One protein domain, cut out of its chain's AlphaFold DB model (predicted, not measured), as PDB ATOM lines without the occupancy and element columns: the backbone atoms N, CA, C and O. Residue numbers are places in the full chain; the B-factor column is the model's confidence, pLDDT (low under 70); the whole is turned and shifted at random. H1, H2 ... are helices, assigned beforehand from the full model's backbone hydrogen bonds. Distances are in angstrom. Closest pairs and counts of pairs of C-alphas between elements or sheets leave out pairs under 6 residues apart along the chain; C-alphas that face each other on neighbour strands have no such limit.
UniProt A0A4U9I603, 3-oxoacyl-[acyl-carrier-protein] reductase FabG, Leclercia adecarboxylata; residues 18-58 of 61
ATOM      1  N   PRO A  18     -37.986  41.886  57.085       91.88
ATOM      2  CA  PRO A  18     -37.055  41.078  56.294       91.88
ATOM      3  C   PRO A  18     -36.255  41.867  55.249       91.88
ATOM      4  O   PRO A  18     -35.084  41.582  55.023       91.88
ATOM      5  N   LEU A  19     -36.855  42.898  54.644       92.19
ATOM      6  CA  LEU A  19     -36.171  43.810  53.717       92.19
ATOM      7  C   LEU A  19     -35.190  44.789  54.406       92.19
ATOM      8  O   LEU A  19     -34.539  45.580  53.730       92.19
ATOM      9  N   ALA A  20     -35.096  44.756  55.740       89.44
ATOM     10  CA  ALA A  20     -34.181  45.529  56.585       89.44
ATOM     11  C   ALA A  20     -34.256  47.061  56.427       89.44
ATOM     12  O   ALA A  20     -33.305  47.771  56.758       89.44
ATOM     13  N   ARG A  21     -35.384  47.590  55.940       87.88
ATOM     14  CA  ARG A  21     -35.622  49.033  55.824       87.88
ATOM     15  C   ARG A  21     -37.111  49.384  55.892       87.88
ATOM     16  O   ARG A  21     -37.939  48.541  55.540       87.88
ATOM     17  N   PRO A  22     -37.453  50.633  56.248       85.56
ATOM     18  CA  PRO A  22     -38.788  51.170  56.025       85.56
ATOM     19  C   PRO A  22     -39.190  51.122  54.544       85.56
ATOM     20  O   PRO A  22     -38.358  51.252  53.636       85.56
ATOM     21  N   GLY A  23     -40.487  50.937  54.308       88.19
ATOM     22  CA  GLY A  23     -41.075  51.083  52.981       88.19
ATOM     23  C   GLY A  23     -41.161  52.553  52.577       88.19
ATOM     24  O   GLY A  23     -41.378  53.430  53.410       88.19
ATOM     25  N   HIS A  24     -41.026  52.828  51.285       89.56
ATOM     26  CA  HIS A  24     -41.260  54.151  50.721       89.56
ATOM     27  C   HIS A  24     -42.666  54.247  50.129       89.56
ATOM     28  O   HIS A  24     -43.173  53.297  49.533       89.56
ATOM     29  N   THR A  25     -43.263  55.440  50.177       91.94
ATOM     30  CA  THR A  25     -44.585  55.719  49.581       91.94
ATOM     31  C   THR A  25     -44.673  55.316  48.107       91.94
ATOM     32  O   THR A  25     -45.708  54.816  47.666       91.94
ATOM     33  N   LYS A  26     -43.570  55.450  47.356       94.62
ATOM     34  CA  LYS A  26     -43.485  55.023  45.952       94.62
ATOM     35  C   LYS A  26     -43.765  53.532  45.747       94.62
ATOM     36  O   LYS A  26     -44.295  53.177  44.708       94.62
ATOM     37  N   GLU A  27     -43.441  52.672  46.710       95.25
ATOM     38  CA  GLU A  27     -43.625  51.220  46.582       95.25
ATOM     39  C   GLU A  27     -45.108  50.845  46.667       95.25
ATOM     40  O   GLU A  27     -45.583  50.016  45.893       95.25
ATOM     41  N   ILE A  28     -45.866  51.538  47.522       96.00
ATOM     42  CA  ILE A  28     -47.330  51.435  47.559       96.00
ATOM     43  C   ILE A  28     -47.929  52.001  46.268       96.00
ATOM     44  O   ILE A  28     -48.769  51.362  45.640       96.00
ATOM     45  N   ALA A  29     -47.463  53.180  45.839       96.88
ATOM     46  CA  ALA A  29     -47.945  53.820  44.618       96.88
ATOM     47  C   ALA A  29     -47.701  52.956  43.370       96.88
ATOM     48  O   ALA A  29     -48.556  52.916  42.493       96.88
ATOM     49  N   SER A  30     -46.580  52.233  43.296       98.00
ATOM     50  CA  SER A  30     -46.295  51.308  42.195       98.00
ATOM     51  C   SER A  30     -47.285  50.145  42.132       98.00
ATOM     52  O   SER A  30     -47.741  49.824  41.038       98.00
ATOM     53  N   LEU A  31     -47.670  49.546  43.269       98.06
ATOM     54  CA  LEU A  31     -48.719  48.519  43.266       98.06
ATOM     55  C   LEU A  31     -50.059  49.105  42.804       98.06
ATOM     56  O   LEU A  31     -50.739  48.497  41.987       98.06
ATOM     57  N   VAL A  32     -50.431  50.286  43.307       97.88
ATOM     58  CA  VAL A  32     -51.677  50.958  42.901       97.88
ATOM     59  C   VAL A  32     -51.677  51.256  41.403       97.88
ATOM     60  O   VAL A  32     -52.670  50.994  40.735       97.88
ATOM     61  N   ALA A  33     -50.559  51.745  40.862       98.38
ATOM     62  CA  ALA A  33     -50.417  51.990  39.432       98.38
ATOM     63  C   ALA A  33     -50.616  50.705  38.616       98.38
ATOM     64  O   ALA A  33     -51.349  50.731  37.633       98.38
ATOM     65  N   TRP A  34     -50.036  49.580  39.053       98.38
ATOM     66  CA  TRP A  34     -50.259  48.278  38.418       98.38
ATOM     67  C   TRP A  34     -51.723  47.825  38.512       98.38
ATOM     68  O   TRP A  34     -52.277  47.366  37.521       98.38
ATOM     69  N   LEU A  35     -52.387  48.015  39.660       98.06
ATOM     70  CA  LEU A  35     -53.810  47.680  39.835       98.06
ATOM     71  C   LEU A  35     -54.748  48.491  38.926       98.06
ATOM     72  O   LEU A  35     -55.862  48.051  38.652       98.06
ATOM     73  N   CYS A  36     -54.322  49.670  38.474       98.00
ATOM     74  CA  CYS A  36     -55.057  50.478  37.504       98.00
ATOM     75  C   CYS A  36     -54.785  50.081  36.044       98.00
ATOM     76  O   CYS A  36     -55.463  50.593  35.151       98.00
ATOM     77  N   ASP A  37     -53.810  49.208  35.791       98.44
ATOM     78  CA  ASP A  37     -53.474  48.724  34.455       98.44
ATOM     79  C   ASP A  37     -54.387  47.559  34.026       98.44
ATOM     80  O   ASP A  37     -54.960  46.830  34.840       98.44
ATOM     81  N   THR A  38     -54.495  47.349  32.716       98.00
ATOM     82  CA  THR A  38     -55.152  46.184  32.115       98.00
ATOM     83  C   THR A  38     -54.530  44.847  32.524       98.00
ATOM     84  O   THR A  38     -55.246  43.843  32.606       98.00
ATOM     85  N   ASP A  39     -53.239  44.830  32.857       98.25
ATOM     86  CA  ASP A  39     -52.540  43.636  33.344       98.25
ATOM     87  C   ASP A  39     -53.098  43.121  34.684       98.25
ATOM     88  O   ASP A  39     -53.005  41.929  34.983       98.25
ATOM     89  N   ALA A  40     -53.741  43.984  35.477       98.25
ATOM     90  CA  ALA A  40     -54.392  43.615  36.732       98.25
ATOM     91  C   ALA A  40     -55.876  43.225  36.568       98.25
ATOM     92  O   ALA A  40     -56.582  43.045  37.559       98.25
ATOM     93  N   SER A  41     -56.376  43.048  35.341       98.12
ATOM     94  CA  SER A  41     -57.807  42.825  35.046       98.12
ATOM     95  C   SER A  41     -58.466  41.623  35.743       98.12
ATOM     96  O   SER A  41     -59.690  41.594  35.875       98.12
ATOM     97  N   TYR A  42     -57.691  40.647  36.222       97.38
ATOM     98  CA  TYR A  42     -58.200  39.493  36.977       97.38
ATOM     99  C   TYR A  42     -57.961  39.589  38.496       97.38
ATOM    100  O   TYR A  42     -58.341  38.703  39.261       97.38
ATOM    101  N   ALA A  43     -57.334  40.668  38.960       97.62
ATOM    102  CA  ALA A  43     -56.973  40.890  40.351       97.62
ATOM    103  C   ALA A  43     -58.104  41.623  41.095       97.62
ATOM    104  O   ALA A  43     -58.054  42.830  41.314       97.62
ATOM    105  N   THR A  44     -59.147  40.890  41.494       96.75
ATOM    106  CA  THR A  44     -60.303  41.445  42.222       96.75
ATOM    107  C   THR A  44     -60.598  40.700  43.527       96.75
ATOM    108  O   THR A  44     -60.331  39.503  43.660       96.75
ATOM    109  N   GLY A  45     -61.126  41.422  44.520       97.31
ATOM    110  CA  GLY A  45     -61.503  40.874  45.830       97.31
ATOM    111  C   GLY A  45     -60.334  40.457  46.731       97.31
ATOM    112  O   GLY A  45     -60.553  39.712  47.682       97.31
ATOM    113  N   GLN A  46     -59.109  40.899  46.433       97.19
ATOM    114  CA  GLN A  46     -57.901  40.508  47.164       97.19
ATOM    115  C   GLN A  46     -57.375  41.623  48.070       97.19
ATOM    116  O   GLN A  46     -57.483  42.807  47.753       97.19
ATOM    117  N   SER A  47     -56.726  41.216  49.160       95.19
ATOM    118  CA  SER A  47     -55.875  42.079  49.979       95.19
ATOM    119  C   SER A  47     -54.418  41.863  49.586       95.19
ATOM    120  O   SER A  47     -53.916  40.743  49.660       95.19
ATOM    121  N   PHE A  48     -53.725  42.933  49.200       95.62
ATOM    122  CA  PHE A  48     -52.306  42.886  48.848       95.62
ATOM    123  C   PHE A  48     -51.458  43.424  49.996       95.62
ATOM    124  O   PHE A  48     -51.675  44.540  50.467       95.62
ATOM    125  N   ILE A  49     -50.477  42.636  50.432       94.50
ATOM    126  CA  ILE A  49     -49.547  43.024  51.493       94.50
ATOM    127  C   ILE A  49     -48.277  43.599  50.869       94.50
ATOM    128  O   ILE A  49     -47.610  42.927  50.085       94.50
ATOM    129  N   VAL A  50     -47.949  44.843  51.228       95.44
ATOM    130  CA  VAL A  50     -46.761  45.567  50.749       95.44
ATOM    131  C   VAL A  50     -46.039  46.190  51.940       95.44
ATOM    132  O   VAL A  50     -46.153  47.382  52.211       95.44
ATOM    133  N   ASP A  51     -45.336  45.359  52.703       92.69
ATOM    134  CA  ASP A  51     -44.775  45.735  54.008       92.69
ATOM    135  C   ASP A  51     -43.306  45.308  54.191       92.69
ATOM    136  O   ASP A  51     -42.797  45.249  55.309       92.69
ATOM    137  N   GLY A  52     -42.617  44.952  53.100       93.12
ATOM    138  CA  GLY A  52     -41.237  44.458  53.158       93.12
ATOM    139  C   GLY A  52     -41.081  43.117  53.891       93.12
ATOM    140  O   GLY A  52     -39.964  42.768  54.272       93.12
ATOM    141  N   GLY A  53     -42.180  42.378  54.094       92.81
ATOM    142  CA  GLY A  53     -42.228  41.103  54.808       92.81
ATOM    143  C   GLY A  53     -42.485  41.240  56.311       92.81
ATOM    144  O   GLY A  53     -42.297  40.267  57.040       92.81
ATOM    145  N   PHE A  54     -42.876  42.422  56.791       91.12
ATOM    146  CA  PHE A  54     -43.094  42.685  58.214       91.12
ATOM    147  C   PHE A  54     -44.047  41.669  58.861       91.12
ATOM    148  O   PHE A  54     -43.686  41.055  59.862       91.12
ATOM    149  N   MET A  55     -45.212  41.405  58.268       89.44
ATOM    150  CA  MET A  55     -46.161  40.432  58.826       89.44
ATOM    151  C   MET A  55     -45.666  38.982  58.776       89.44
ATOM    152  O   MET A  55     -46.097  38.168  59.587       89.44
ATOM    153  N   LEU A  56     -44.746  38.645  57.866       86.94
ATOM    154  CA  LEU A  56     -44.126  37.317  57.835       86.94
ATOM    155  C   LEU A  56     -43.119  37.148  58.981       86.94
ATOM    156  O   LEU A  56     -43.066  36.092  59.607       86.94
ATOM    157  N   GLY A  57     -42.324  38.187  59.256       85.00
ATOM    158  CA  GLY A  57     -41.370  38.208  60.370       85.00
ATOM    159  C   GLY A  57     -42.019  38.419  61.742       85.00
ATOM    160  O   GLY A  57     -41.392  38.129  62.759       85.00
ATOM    161  N   ASN A  58     -43.259  38.913  61.771       81.56
ATOM    162  CA  ASN A  58     -43.998  39.245  62.982       81.56
ATOM    163  C   ASN A  58     -45.472  38.796  62.870       81.56
ATOM    164  O   ASN A  58     -46.361  39.642  62.715       81.56
TER     165      ASN A  58
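What this domain is: This is residues 18 to 58 of the 61 residues of the protein "3-oxoacyl-[acyl-carrier-protein] reductase FabG" of Leclercia adecarboxylata (UniProt A0A4U9I603). This piece has little regular structure: a flat hairpin-like loop, with helix H1 along one long side and the unnamed residues 36 to 53 turning and folding back along the other. The short helix H2 follows at the far end, near the first printed residues. The printed part has 41 residues with two named helices, H1 then H2, and no named strand; its class is all helix, with 15 residues in named elements. It is loose, with a radius of gyration of the C-alphas of 12.0 A, and spans 32 by 20 by 11 A.

How they stand to each other: H1, residues 25 to 35, and H2, residues 54 to 57, are apart. In H1 every O i to N i+4 pair is within hydrogen-bond range; H2 is too short for such a pair, and its one O i to N i+3 pair is within range.

Where its parts are: H1 runs 15.6 A, from C-alpha 25 at (-44.585, 55.719, 49.581) to C-alpha 35 at (-53.810, 47.680, 39.835). H2 ends at C-alpha 57, at (-41.370, 38.208, 60.370), 5.3 A from C-alpha 54.

The domain as a whole: The two C-alphas farthest apart, of Thr 38 and Asn 58, are 33.5 A apart, while those of Pro 18 and Asn 58 are 9.8 A apart. The printed part has no cut, and H1 to H2 is a long link. No printed residue is under 70 in pLDDT.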